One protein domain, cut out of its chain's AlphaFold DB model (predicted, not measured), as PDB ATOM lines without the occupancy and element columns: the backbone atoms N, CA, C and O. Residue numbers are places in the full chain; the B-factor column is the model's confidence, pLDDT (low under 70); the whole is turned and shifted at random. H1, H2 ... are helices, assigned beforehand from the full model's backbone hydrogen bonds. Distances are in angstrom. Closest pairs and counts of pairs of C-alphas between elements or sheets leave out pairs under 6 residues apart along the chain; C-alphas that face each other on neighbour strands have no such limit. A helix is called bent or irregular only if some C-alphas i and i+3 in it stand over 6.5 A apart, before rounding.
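Overview. This is residues 30 to 124 of the 124 residues of a protein of Zostera marina (UniProt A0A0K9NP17). The long, kinked helix H1 makes one side of a small helical body; H2 folds back on it as a hairpin and H3 packs on it too, so that their three centres make a triangle. Beyond the gap between H2 and H3, on the side away from H1, lie H4 and the short H5, with the unnamed last stretch, residues 113 to 124, near them. You are looking at 95 residues with five named helices, H1 to H5 in chain order, and no named strand; the class is all helix. The whole is compact, with a radius of gyration of the C-alphas of 11.6 A, and a rounded outline of 32 by 26 by 22 A.

Along the chain. Find C-alpha 30 at (-52.054, -12.158, 2.010); from there H1, residues 30 to 46, runs 23.3 A to C-alpha 46 at (-31.104, -16.128, 11.521). It has a kink of 52 degrees near residue 40 and is irregular, with C-alphas 41 and 44 standing 7.3 A apart. H2, residues 55 to 70, is 23.2 A long, and H3, residues 74 to 87, is 20.2 A long. Next look for H4, residues 94 to 103, 14.1 A long, and then H5, residues 108 to 112, which ends at C-alpha 112, (-39.119, -27.960, 6.078).

Arrangement. Start at H1, the hub, which touches three other helices. H1 and H2 form a helical hairpin and touch, closest at the C-alphas of Ser 38 and Gly 60, 4.3 A apart; they run opposite ways at a tilt of 37 degrees, only just steep. H3 touches H1 at the C-alphas of Cys 32 and Cys 80, 5.8 A apart, the same way at a steep tilt of 55 degrees. With residues 45 to 46 alone, H1 touches H4 only at their ends: the closest C-alphas, of Ile 46 and Arg 96, are 5.4 A apart, and the lines are about perpendicular at 76 degrees. H4 touches H5, closest at the C-alphas of Ala 101 and Phe 110, 6.4 A. H2 and H3 are close but not clearly touching, at the C-alphas of Val 68 and Arg 74, 5.8 A; H1 and H5 are apart. In the backbones of H2 and H3 every O i to N i+4 pair is within hydrogen-bond range, against 8 of 13 in H1, 5 of 6 in H4 and 0 of 1 in H5, where 2 of 2 O i to N i+3 pairs are.

Size, cuts and confidence. The C-alphas farthest apart, those of Asp 51 and Leu 72, are 32.9 A apart. The printed part has no cut and no long link. Its mean pLDDT is 76.9; look for values under 70 at residue 30, residues 69 to 73, 89 to 90 and 107 to 124.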
ATOM      1  N   THR A  30     -51.743 -12.451   0.610       69.06
ATOM      2  CA  THR A  30     -52.054 -12.158   2.010       69.06
ATOM      3  C   THR A  30     -51.332 -13.051   3.024       69.06
ATOM      4  O   THR A  30     -50.809 -12.525   3.999       69.06
ATOM      5  N   ASP A  31     -51.260 -14.365   2.812       79.56
ATOM      6  CA  ASP A  31     -50.680 -15.311   3.781       79.56
ATOM      7  C   ASP A  31     -49.153 -15.216   3.777       79.56
ATOM      8  O   ASP A  31     -48.525 -15.259   4.832       79.56
ATOM      9  N   CYS A  32     -48.562 -15.011   2.595       82.50
ATOM     10  CA  CYS A  32     -47.130 -14.764   2.456       82.50
ATOM     11  C   CYS A  32     -46.726 -13.417   3.073       82.50
ATOM     12  O   CYS A  32     -45.807 -13.368   3.886       82.50
ATOM     13  N   GLY A  33     -47.442 -12.330   2.761       85.38
ATOM     14  CA  GLY A  33     -47.158 -11.016   3.346       85.38
ATOM     15  C   GLY A  33     -47.320 -10.997   4.870       85.38
ATOM     16  O   GLY A  33     -46.514 -10.386   5.578       85.38
ATOM     17  N   LEU A  34     -48.320 -11.713   5.394       86.38
ATOM     18  CA  LEU A  34     -48.512 -11.873   6.835       86.38
ATOM     19  C   LEU A  34     -47.372 -12.679   7.464       86.38
ATOM     20  O   LEU A  34     -46.785 -12.235   8.448       86.38
ATOM     21  N   ALA A  35     -47.005 -13.810   6.863       85.62
ATOM     22  CA  ALA A  35     -45.900 -14.629   7.338       85.62
ATOM     23  C   ALA A  35     -44.570 -13.874   7.322       85.62
ATOM     24  O   ALA A  35     -43.845 -13.904   8.307       85.62
ATOM     25  N   GLN A  36     -44.277 -13.143   6.249       87.38
ATOM     26  CA  GLN A  36     -43.118 -12.259   6.148       87.38
ATOM     27  C   GLN A  36     -43.112 -11.216   7.272       87.38
ATOM     28  O   GLN A  36     -42.112 -11.049   7.972       87.38
ATOM     29  N   THR A  37     -44.245 -10.556   7.508       89.25
ATOM     30  CA  THR A  37     -44.370  -9.555   8.575       89.25
ATOM     31  C   THR A  37     -44.099 -10.167   9.949       89.25
ATOM     32  O   THR A  37     -43.255  -9.652  10.688       89.25
ATOM     33  N   SER A  38     -44.743 -11.290  10.277       88.50
ATOM     34  CA  SER A  38     -44.524 -12.009  11.537       88.50
ATOM     35  C   SER A  38     -43.087 -12.525  11.663       88.50
ATOM     36  O   SER A  38     -42.480 -12.443  12.731       88.50
ATOM     37  N   PHE A  39     -42.501 -13.009  10.571       87.81
ATOM     38  CA  PHE A  39     -41.165 -13.596  10.561       87.81
ATOM     39  C   PHE A  39     -40.028 -12.567  10.577       87.81
ATOM     40  O   PHE A  39     -38.907 -12.897  10.967       87.81
ATOM     41  N   SER A  40     -40.302 -11.308  10.224       90.56
ATOM     42  CA  SER A  40     -39.308 -10.224  10.204       90.56
ATOM     43  C   SER A  40     -38.535 -10.083  11.523       90.56
ATOM     44  O   SER A  40     -37.334  -9.822  11.519       90.56
ATOM     45  N   PHE A  41     -39.178 -10.370  12.662       91.62
ATOM     46  CA  PHE A  41     -38.549 -10.337  13.987       91.62
ATOM     47  C   PHE A  41     -37.449 -11.392  14.192       91.62
ATOM     48  O   PHE A  41     -36.683 -11.290  15.152       91.62
ATOM     49  N   CYS A  42     -37.384 -12.416  13.340       89.62
ATOM     50  CA  CYS A  42     -36.404 -13.499  13.400       89.62
ATOM     51  C   CYS A  42     -35.200 -13.296  12.480       89.62
ATOM     52  O   CYS A  42     -34.201 -14.001  12.640       89.62
ATOM     53  N   VAL A  43     -35.284 -12.363  11.527       89.00
ATOM     54  CA  VAL A  43     -34.301 -12.209  10.446       89.00
ATOM     55  C   VAL A  43     -32.905 -11.956  11.005       89.00
ATOM     56  O   VAL A  43     -31.998 -12.735  10.727       89.00
ATOM     57  N   ASP A  44     -32.740 -10.969  11.886       90.00
ATOM     58  CA  ASP A  44     -31.433 -10.647  12.475       90.00
ATOM     59  C   ASP A  44     -30.815 -11.837  13.218       90.00
ATOM     60  O   ASP A  44     -29.604 -12.063  13.164       90.00
ATOM     61  N   TYR A  45     -31.643 -12.635  13.899       90.19
ATOM     62  CA  TYR A  45     -31.171 -13.822  14.605       90.19
ATOM     63  C   TYR A  45     -30.680 -14.890  13.632       90.19
ATOM     64  O   TYR A  45     -29.648 -15.506  13.882       90.19
ATOM     65  N   ILE A  46     -31.406 -15.111  12.537       86.69
ATOM     66  CA  ILE A  46     -31.104 -16.128  11.521       86.69
ATOM     67  C   ILE A  46     -29.902 -15.743  10.667       86.69
ATOM     68  O   ILE A  46     -29.103 -16.604  10.304       86.69
ATOM     69  N   LEU A  47     -29.749 -14.456  10.374       86.25
ATOM     70  CA  LEU A  47     -28.585 -13.915   9.678       86.25
ATOM     71  C   LEU A  47     -27.339 -13.853  10.575       86.25
ATOM     72  O   LEU A  47     -26.259 -13.502  10.108       86.25
ATOM     73  N   GLY A  48     -27.474 -14.181  11.864       87.75
ATOM     74  CA  GLY A  48     -26.376 -14.130  12.824       87.75
ATOM     75  C   GLY A  48     -25.955 -12.711  13.211       87.75
ATOM     76  O   GLY A  48     -24.865 -12.536  13.744       87.75
ATOM     77  N   LEU A  49     -26.811 -11.713  12.971       88.25
ATOM     78  CA  LEU A  49     -26.586 -10.317  13.355       88.25
ATOM     79  C   LEU A  49     -26.791 -10.094  14.861       88.25
ATOM     80  O   LEU A  49     -26.206  -9.179  15.434       88.25
ATOM     81  N   VAL A  50     -27.602 -10.940  15.507       90.12
ATOM     82  CA  VAL A  50     -27.815 -10.937  16.964       90.12
ATOM     83  C   VAL A  50     -27.707 -12.342  17.544       90.12
ATOM     84  O   VAL A  50     -28.187 -13.304  16.952       90.12
ATOM     85  N   ASP A  51     -27.137 -12.487  18.739       88.50
ATOM     86  CA  ASP A  51     -26.975 -13.792  19.409       88.50
ATOM     87  C   ASP A  51     -28.217 -14.260  20.169       88.50
ATOM     88  O   ASP A  51     -28.382 -15.449  20.460       88.50
ATOM     89  N   THR A  52     -29.106 -13.326  20.490       89.06
ATOM     90  CA  THR A  52     -30.285 -13.574  21.313       89.06
ATOM     91  C   THR A  52     -31.552 -13.566  20.481       89.06
ATOM     92  O   THR A  52     -31.800 -12.655  19.697       89.06
ATOM     93  N   LEU A  53     -32.385 -14.572  20.714       88.62
ATOM     94  CA  LEU A  53     -33.665 -14.730  20.048       88.62
ATOM     95  C   LEU A  53     -34.726 -13.919  20.806       88.62
ATOM     96  O   LEU A  53     -34.946 -14.133  21.998       88.62
ATOM     97  N   SER A  54     -35.355 -12.963  20.124       90.50
ATOM     98  CA  SER A  54     -36.390 -12.113  20.721       90.50
ATOM     99  C   SER A  54     -37.677 -12.904  20.999       90.50
ATOM    100  O   SER A  54     -38.094 -13.686  20.145       90.50
ATOM    101  N   PRO A  55     -38.404 -12.646  22.102       92.06
ATOM    102  CA  PRO A  55     -39.731 -13.227  22.317       92.06
ATOM    103  C   PRO A  55     -40.697 -12.982  21.145       92.06
ATOM    104  O   PRO A  55     -41.502 -13.850  20.815       92.06
ATOM    105  N   LYS A  56     -40.572 -11.833  20.460       91.50
ATOM    106  CA  LYS A  56     -41.364 -11.513  19.259       91.50
ATOM    107  C   LYS A  56     -41.073 -12.443  18.087       91.50
ATOM    108  O   LYS A  56     -41.991 -12.772  17.351       91.50
ATOM    109  N   CYS A  57     -39.830 -12.901  17.951       91.00
ATOM    110  CA  CYS A  57     -39.484 -13.892  16.940       91.00
ATOM    111  C   CYS A  57     -40.190 -15.224  17.215       91.00
ATOM    112  O   CYS A  57     -40.763 -15.803  16.300       91.00
ATOM    113  N   CYS A  58     -40.232 -15.690  18.467       91.00
ATOM    114  CA  CYS A  58     -40.969 -16.918  18.764       91.00
ATOM    115  C   CYS A  58     -42.477 -16.776  18.545       91.00
ATOM    116  O   CYS A  58     -43.080 -17.716  18.036       91.00
ATOM    117  N   MET A  59     -43.079 -15.631  18.881       91.00
ATOM    118  CA  MET A  59     -44.489 -15.378  18.555       91.00
ATOM    119  C   MET A  59     -44.713 -15.433  17.041       91.00
ATOM    120  O   MET A  59     -45.505 -16.244  16.578       91.00
ATOM    121  N   GLY A  60     -43.916 -14.694  16.265       89.12
ATOM    122  CA  GLY A  60     -44.032 -14.691  14.809       89.12
ATOM    123  C   GLY A  60     -43.778 -16.056  14.161       89.12
ATOM    124  O   GLY A  60     -44.451 -16.417  13.201       89.12
ATOM    125  N   ALA A  61     -42.855 -16.856  14.700       87.12
ATOM    126  CA  ALA A  61     -42.633 -18.228  14.249       87.12
ATOM    127  C   ALA A  61     -43.853 -19.131  14.512       87.12
ATOM    128  O   ALA A  61     -44.193 -19.952  13.665       87.12
ATOM    129  N   ASN A  62     -44.537 -18.973  15.647       87.25
ATOM    130  CA  ASN A  62     -45.766 -19.719  15.928       87.25
ATOM    131  C   ASN A  62     -46.922 -19.273  15.016       87.25
ATOM    132  O   ASN A  62     -47.625 -20.133  14.492       87.25
ATOM    133  N   ASP A  63     -47.064 -17.971  14.747       86.44
ATOM    134  CA  ASP A  63     -48.069 -17.457  13.800       86.44
ATOM    135  C   ASP A  63     -47.864 -18.061  12.400       86.44
ATOM    136  O   ASP A  63     -48.803 -18.516  11.748       86.44
ATOM    137  N   VAL A  64     -46.609 -18.127  11.945       82.88
ATOM    138  CA  VAL A  64     -46.251 -18.773  10.674       82.88
ATOM    139  C   VAL A  64     -46.564 -20.271  10.706       82.88
ATOM    140  O   VAL A  64     -47.088 -20.799   9.724       82.88
ATOM    141  N   GLU A  65     -46.288 -20.970  11.815       80.81
ATOM    142  CA  GLU A  65     -46.667 -22.382  11.972       80.81
ATOM    143  C   GLU A  65     -48.182 -22.570  11.810       80.81
ATOM    144  O   GLU A  65     -48.614 -23.499  11.124       80.81
ATOM    145  N   GLU A  66     -48.997 -21.699  12.401       80.88
ATOM    146  CA  GLU A  66     -50.458 -21.763  12.315       80.88
ATOM    147  C   GLU A  66     -50.949 -21.578  10.871       80.88
ATOM    148  O   GLU A  66     -51.736 -22.392  10.374       80.88
ATOM    149  N   LEU A  67     -50.396 -20.597  10.150       78.06
ATOM    150  CA  LEU A  67     -50.692 -20.358   8.731       78.06
ATOM    151  C   LEU A  67     -50.351 -21.575   7.852       78.06
ATOM    152  O   LEU A  67     -51.090 -21.927   6.923       78.06
ATOM    153  N   VAL A  68     -49.243 -22.253   8.155       74.06
ATOM    154  CA  VAL A  68     -48.814 -23.475   7.456       74.06
ATOM    155  C   VAL A  68     -49.636 -24.693   7.875       74.06
ATOM    156  O   VAL A  68     -49.862 -25.590   7.070       74.06
ATOM    157  N   SER A  69     -50.105 -24.748   9.118       68.44
ATOM    158  CA  SER A  69     -50.959 -25.835   9.611       68.44
ATOM    159  C   SER A  69     -52.314 -25.835   8.908       68.44
ATOM    160  O   SER A  69     -52.866 -26.894   8.611       68.44
ATOM    161  N   PHE A  70     -52.832 -24.639   8.622       60.03
ATOM    162  CA  PHE A  70     -54.126 -24.445   7.974       60.03
ATOM    163  C   PHE A  70     -54.074 -24.622   6.450       60.03
ATOM    164  O   PHE A  70     -55.094 -24.873   5.810       60.03
ATOM    165  N   SER A  71     -52.887 -24.514   5.848       56.81
ATOM    166  CA  SER A  71     -52.702 -24.591   4.404       56.81
ATOM    167  C   SER A  71     -51.855 -25.806   4.018       56.81
ATOM    168  O   SER A  71     -50.741 -25.996   4.486       56.81
ATOM    169  N   LEU A  72     -52.304 -26.618   3.055       53.44
ATOM    170  CA  LEU A  72     -51.477 -27.669   2.421       53.44
ATOM    171  C   LEU A  72     -50.230 -27.104   1.677       53.44
ATOM    172  O   LEU A  72     -49.617 -27.789   0.863       53.44
ATOM    173  N   ARG A  73     -49.835 -25.848   1.935       67.75
ATOM    174  CA  ARG A  73     -48.904 -25.009   1.172       67.75
ATOM    175  C   ARG A  73     -47.572 -24.777   1.897       67.75
ATOM    176  O   ARG A  73     -46.987 -23.705   1.779       67.75
ATOM    177  N   ARG A  74     -47.021 -25.804   2.562       71.94
ATOM    178  CA  ARG A  74     -45.651 -25.765   3.140       71.94
ATOM    179  C   ARG A  74     -44.609 -25.265   2.129       71.94
ATOM    180  O   ARG A  74     -43.697 -24.530   2.482       71.94
ATOM    181  N   ARG A  75     -44.791 -25.645   0.858       73.88
ATOM    182  CA  ARG A  75     -43.962 -25.217  -0.274       73.88
ATOM    183  C   ARG A  75     -44.041 -23.727  -0.570       73.88
ATOM    184  O   ARG A  75     -42.990 -23.114  -0.699       73.88
ATOM    185  N   GLY A  76     -45.246 -23.165  -0.660       77.25
ATOM    186  CA  GLY A  76     -45.423 -21.728  -0.897       77.25
ATOM    187  C   GLY A  76     -44.802 -20.916   0.233       77.25
ATOM    188  O   GLY A  76     -43.924 -20.097  -0.003       77.25
ATOM    189  N   MET A  77     -45.112 -21.286   1.480       79.56
ATOM    190  CA  MET A  77     -44.569 -20.584   2.644       79.56
ATOM    191  C   MET A  77     -43.037 -20.590   2.686       79.56
ATOM    192  O   MET A  77     -42.415 -19.577   2.990       79.56
ATOM    193  N   CYS A  78     -42.424 -21.721   2.338       78.44
ATOM    194  CA  CYS A  78     -40.976 -21.806   2.284       78.44
ATOM    195  C   CYS A  78     -40.361 -20.871   1.237       78.44
ATOM    196  O   CYS A  78     -39.405 -20.158   1.535       78.44
ATOM    197  N   LEU A  79     -40.928 -20.844   0.026       79.69
ATOM    198  CA  LEU A  79     -40.470 -19.957  -1.045       79.69
ATOM    199  C   LEU A  79     -40.679 -18.484  -0.671       79.69
ATOM    200  O   LEU A  79     -39.781 -17.671  -0.864       79.69
ATOM    201  N   CYS A  80     -41.818 -18.162  -0.063       82.88
ATOM    202  CA  CYS A  80     -42.150 -16.831   0.429       82.88
ATOM    203  C   CYS A  80     -41.137 -16.301   1.464       82.88
ATOM    204  O   CYS A  80     -40.649 -15.172   1.352       82.88
ATOM    205  N   LEU A  81     -40.800 -17.109   2.475       82.88
ATOM    206  CA  LEU A  81     -39.797 -16.739   3.480       82.88
ATOM    207  C   LEU A  81     -38.379 -16.749   2.895       82.88
ATOM    208  O   LEU A  81     -37.549 -15.927   3.281       82.88
ATOM    209  N   GLY A  82     -38.117 -17.641   1.934       79.75
ATOM    210  CA  GLY A  82     -36.894 -17.664   1.135       79.75
ATOM    211  C   GLY A  82     -36.647 -16.331   0.433       79.75
ATOM    212  O   GLY A  82     -35.605 -15.726   0.662       79.75
ATOM    213  N   GLN A  83     -37.633 -15.816  -0.308       81.06
ATOM    214  CA  GLN A  83     -37.546 -14.519  -0.993       81.06
ATOM    215  C   GLN A  83     -37.257 -13.363  -0.031       81.06
ATOM    216  O   GLN A  83     -36.427 -12.506  -0.319       81.06
ATOM    217  N   MET A  84     -37.908 -13.340   1.138       83.69
ATOM    218  CA  MET A  84     -37.618 -12.344   2.175       83.69
ATOM    219  C   MET A  84     -36.148 -12.375   2.599       83.69
ATOM    220  O   MET A  84     -35.513 -11.326   2.711       83.69
ATOM    221  N   LEU A  85     -35.607 -13.566   2.840       81.50
ATOM    222  CA  LEU A  85     -34.227 -13.726   3.282       81.50
ATOM    223  C   LEU A  85     -33.238 -13.426   2.145       81.50
ATOM    224  O   LEU A  85     -32.234 -12.763   2.388       81.50
ATOM    225  N   GLU A  86     -33.552 -13.792   0.904       79.19
ATOM    226  CA  GLU A  86     -32.772 -13.405  -0.279       79.19
ATOM    227  C   GLU A  86     -32.694 -11.883  -0.444       79.19
ATOM    228  O   GLU A  86     -31.606 -11.342  -0.656       79.19
ATOM    229  N   MET A  87     -33.817 -11.171  -0.273       79.31
ATOM    230  CA  MET A  87     -33.861  -9.703  -0.349       79.31
ATOM    231  C   MET A  87     -32.981  -9.023   0.702       79.31
ATOM    232  O   MET A  87     -32.500  -7.915   0.474       79.31
ATOM    233  N   THR A  88     -32.745  -9.670   1.847       77.06
ATOM    234  CA  THR A  88     -31.863  -9.117   2.887       77.06
ATOM    235  C   THR A  88     -30.380  -9.207   2.514       77.06
ATOM    236  O   THR A  88     -29.551  -8.571   3.162       77.06
ATOM    237  N   GLY A  89     -30.021  -9.992   1.486       67.50
ATOM    238  CA  GLY A  89     -28.639 -10.188   1.030       67.50
ATOM    239  C   GLY A  89     -27.733 -10.904   2.041       67.50
ATOM    240  O   GLY A  89     -26.534 -11.052   1.801       67.50
ATOM    241  N   GLY A  90     -28.285 -11.335   3.177       66.12
ATOM    242  CA  GLY A  90     -27.559 -11.988   4.254       66.12
ATOM    243  C   GLY A  90     -27.454 -13.497   4.051       66.12
ATOM    244  O   GLY A  90     -28.341 -14.146   3.502       66.12
ATOM    245  N   LYS A  91     -26.361 -14.092   4.532       72.69
ATOM    246  CA  LYS A  91     -26.209 -15.547   4.531       72.69
ATOM    247  C   LYS A  91     -27.001 -16.137   5.696       72.69
ATOM    248  O   LYS A  91     -26.647 -15.929   6.851       72.69
ATOM    249  N   VAL A  92     -28.033 -16.915   5.383       76.00
ATOM    250  CA  VAL A  92     -28.804 -17.668   6.380       76.00
ATOM    251  C   VAL A  92     -27.895 -18.654   7.122       76.00
ATOM    252  O   VAL A  92     -27.299 -19.550   6.512       76.00
ATOM    253  N   ASP A  93     -27.810 -18.521   8.445       79.81
ATOM    254  CA  ASP A  93     -27.129 -19.485   9.306       79.81
ATOM    255  C   ASP A  93     -28.075 -20.655   9.609       79.81
ATOM    256  O   ASP A  93     -28.979 -20.574  10.441       79.81
ATOM    257  N   GLY A  94     -27.840 -21.784   8.936       74.56
ATOM    258  CA  GLY A  94     -28.646 -22.993   9.114       74.56
ATOM    259  C   GLY A  94     -28.634 -23.551  10.544       74.56
ATOM    260  O   GLY A  94     -29.617 -24.162  10.964       74.56
ATOM    261  N   GLY A  95     -27.571 -23.320  11.320       79.19
ATOM    262  CA  GLY A  95     -27.502 -23.700  12.732       79.19
ATOM    263  C   GLY A  95     -28.415 -22.837  13.604       79.19
ATOM    264  O   GLY A  95     -29.090 -23.353  14.503       79.19
ATOM    265  N   ARG A  96     -28.508 -21.541  13.299       84.88
ATOM    266  CA  ARG A  96     -29.418 -20.606  13.977       84.88
ATOM    267  C   ARG A  96     -30.864 -20.872  13.609       84.88
ATOM    268  O   ARG A  96     -31.676 -21.034  14.520       84.88
ATOM    269  N   THR A  97     -31.160 -21.074  12.329       78.69
ATOM    270  CA  THR A  97     -32.463 -21.562  11.852       78.69
ATOM    271  C   THR A  97     -32.883 -22.834  12.596       78.69
ATOM    272  O   THR A  97     -33.987 -22.916  13.141       78.69
ATOM    273  N   ALA A  98     -31.965 -23.797  12.726       78.25
ATOM    274  CA  ALA A  98     -32.215 -25.037  13.449       78.25
ATOM    275  C   ALA A  98     -32.501 -24.829  14.940       78.25
ATOM    276  O   ALA A  98     -33.333 -25.515  15.545       78.25
ATOM    277  N   SER A  99     -31.766 -23.909  15.555       83.75
ATOM    278  CA  SER A  99     -31.905 -23.606  16.972       83.75
ATOM    279  C   SER A  99     -33.161 -22.796  17.286       83.75
ATOM    280  O   SER A  99     -33.723 -23.002  18.358       83.75
ATOM    281  N   LEU A 100     -33.638 -21.950  16.367       84.69
ATOM    282  CA  LEU A 100     -34.884 -21.197  16.506       84.69
ATOM    283  C   LEU A 100     -36.062 -22.144  16.680       84.69
ATOM    284  O   LEU A 100     -36.819 -21.984  17.633       84.69
ATOM    285  N   ALA A 101     -36.158 -23.179  15.840       78.69
ATOM    286  CA  ALA A 101     -37.249 -24.141  15.937       78.69
ATOM    287  C   ALA A 101     -37.306 -24.807  17.323       78.69
ATOM    288  O   ALA A 101     -38.357 -24.866  17.959       78.69
ATOM    289  N   ARG A 102     -36.142 -25.224  17.840       82.81
ATOM    290  CA  ARG A 102     -36.025 -25.809  19.184       82.81
ATOM    291  C   ARG A 102     -36.321 -24.799  20.294       82.81
ATOM    292  O   ARG A 102     -37.003 -25.140  21.252       82.81
ATOM    293  N   LYS A 103     -35.799 -23.574  20.184       87.56
ATOM    294  CA  LYS A 103     -35.940 -22.519  21.203       87.56
ATOM    295  C   LYS A 103     -37.368 -21.986  21.297       87.56
ATOM    296  O   LYS A 103     -37.800 -21.648  22.392       87.56
ATOM    297  N   CYS A 104     -38.083 -21.922  20.178       86.50
ATOM    298  CA  CYS A 104     -39.457 -21.430  20.114       86.50
ATOM    299  C   CYS A 104     -40.514 -22.535  20.221       86.50
ATOM    300  O   CYS A 104     -41.700 -22.225  20.182       86.50
ATOM    301  N   ASN A 105     -40.092 -23.798  20.363       84.81
ATOM    302  CA  ASN A 105     -40.963 -24.970  20.471       84.81
ATOM    303  C   ASN A 105     -42.005 -25.082  19.338       84.81
ATOM    304  O   ASN A 105     -43.098 -25.605  19.541       84.81
ATOM    305  N   VAL A 106     -41.652 -24.598  18.147       78.38
ATOM    306  CA  VAL A 106     -42.461 -24.774  16.937       78.38
ATOM    307  C   VAL A 106     -42.276 -26.198  16.419       78.38
ATOM    308  O   VAL A 106     -41.171 -26.760  16.488       78.38
ATOM    309  N   LYS A 107     -43.359 -26.822  15.944       69.56
ATOM    310  CA  LYS A 107     -43.355 -28.247  15.561       69.56
ATOM    311  C   LYS A 107     -42.265 -28.526  14.533       69.56
ATOM    312  O   LYS A 107     -41.996 -27.702  13.682       69.56
ATOM    313  N   THR A 108     -41.683 -29.724  14.519       55.28
ATOM    314  CA  THR A 108     -40.591 -30.108  13.591       55.28
ATOM    315  C   THR A 108     -40.934 -29.968  12.105       55.28
ATOM    316  O   THR A 108     -40.038 -29.858  11.270       55.28
ATOM    317  N   GLN A 109     -42.225 -29.908  11.771       57.16
ATOM    318  CA  GLN A 109     -42.715 -29.544  10.443       57.16
ATOM    319  C   GLN A 109     -42.179 -28.157  10.041       57.16
ATOM    320  O   GLN A 109     -41.707 -28.031   8.915       57.16
ATOM    321  N   PHE A 110     -42.139 -27.222  11.010       58.84
ATOM    322  CA  PHE A 110     -41.139 -26.164  11.284       58.84
ATOM    323  C   PHE A 110     -40.056 -25.907  10.235       58.84
ATOM    324  O   PHE A 110     -39.840 -24.873   9.615       58.84
ATOM    325  N   PHE A 111     -39.285 -26.975  10.128       55.62
ATOM    326  CA  PHE A 111     -37.946 -27.009   9.604       55.62
ATOM    327  C   PHE A 111     -37.924 -27.197   8.091       55.62
ATOM    328  O   PHE A 111     -36.935 -26.854   7.454       55.62
ATOM    329  N   HIS A 112     -39.001 -27.751   7.523       57.28
ATOM    330  CA  HIS A 112     -39.119 -27.960   6.078       57.28
ATOM    331  C   HIS A 112     -39.463 -26.677   5.320       57.28
ATOM    332  O   HIS A 112     -39.336 -26.641   4.100       57.28
ATOM    333  N   TYR A 113     -39.894 -25.630   6.024       58.12
ATOM    334  CA  TYR A 113     -40.278 -24.362   5.411       58.12
ATOM    335  C   TYR A 113     -39.363 -23.194   5.748       58.12
ATOM    336  O   TYR A 113     -39.619 -22.072   5.323       58.12
ATOM    337  N   LEU A 114     -38.264 -23.458   6.449       58.06
ATOM    338  CA  LEU A 114     -37.186 -22.495   6.552       58.06
ATOM    339  C   LEU A 114     -36.046 -22.863   5.612       58.06
ATOM    340  O   LEU A 114     -35.604 -24.016   5.623       58.06
ATOM    341  N   PRO A 115     -35.516 -21.898   4.844       58.50
ATOM    342  CA  PRO A 115     -34.317 -22.132   4.063       58.50
ATOM    343  C   PRO A 115     -33.181 -22.587   4.986       58.50
ATOM    344  O   PRO A 115     -32.805 -21.919   5.952       58.50
ATOM    345  N   SER A 116     -32.648 -23.773   4.705       55.50
ATOM    346  CA  SER A 116     -31.562 -24.376   5.477       55.50
ATOM    347  C   SER A 116     -30.221 -24.092   4.798       55.50
ATOM    348  O   SER A 116     -29.731 -24.889   4.002       55.50
ATOM    349  N   GLY A 117     -29.612 -22.950   5.127       56.34
ATOM    350  CA  GLY A 117     -28.280 -22.584   4.635       56.34
ATOM    351  C   GLY A 117     -28.202 -22.322   3.123       56.34
ATOM    352  O   GLY A 117     -29.215 -22.043   2.491       56.34
ATOM    353  N   LEU A 118     -26.966 -22.397   2.599       42.78
ATOM    354  CA  LEU A 118     -26.399 -21.835   1.348       42.78
ATOM    355  C   LEU A 118     -27.226 -21.866   0.046       42.78
ATOM    356  O   LEU A 118     -26.815 -21.212  -0.903       42.78
ATOM    357  N   GLU A 119     -28.349 -22.569  -0.021       48.84
ATOM    358  CA  GLU A 119     -29.150 -22.688  -1.246       48.84
ATOM    359  C   GLU A 119     -30.601 -22.230  -1.107       48.84
ATOM    360  O   GLU A 119     -31.408 -22.543  -1.975       48.84
ATOM    361  N   TYR A 120     -30.978 -21.557  -0.010       52.78
ATOM    362  CA  TYR A 120     -32.383 -21.205   0.263       52.78
ATOM    363  C   TYR A 120     -33.349 -22.391   0.046       52.78
ATOM    364  O   TYR A 120     -34.532 -22.240  -0.252       52.78
ATOM    365  N   GLY A 121     -32.812 -23.610   0.169       53.84
ATOM    366  CA  GLY A 121     -33.406 -24.799  -0.407       53.84
ATOM    367  C   GLY A 121     -34.479 -25.331   0.517       53.84
ATOM    368  O   GLY A 121     -34.173 -25.918   1.561       53.84
ATOM    369  N   CYS A 122     -35.729 -25.137   0.120       62.62
ATOM    370  CA  CYS A 122     -36.867 -25.856   0.666       62.62
ATOM    371  C   CYS A 122     -36.660 -27.349   0.396       62.62
ATOM    372  O   CYS A 122     -36.787 -27.806  -0.741       62.62
ATOM    373  N   ARG A 123     -36.250 -28.100   1.422       54.41
ATOM    374  CA  ARG A 123     -36.127 -29.561   1.338       54.41
ATOM    375  C   ARG A 123     -37.525 -30.168   1.476       54.41
ATOM    376  O   ARG A 123     -38.280 -29.735   2.343       54.41
ATOM    377  N   TRP A 124     -37.852 -31.114   0.596       52.91
ATOM    378  CA  TRP A 124     -39.150 -31.793   0.493       52.91
ATOM    379  C   TRP A 124     -39.070 -33.210   1.043       52.91
ATOM    380  O   TRP A 124     -38.071 -33.890   0.712       52.91
TER     381      TRP A 124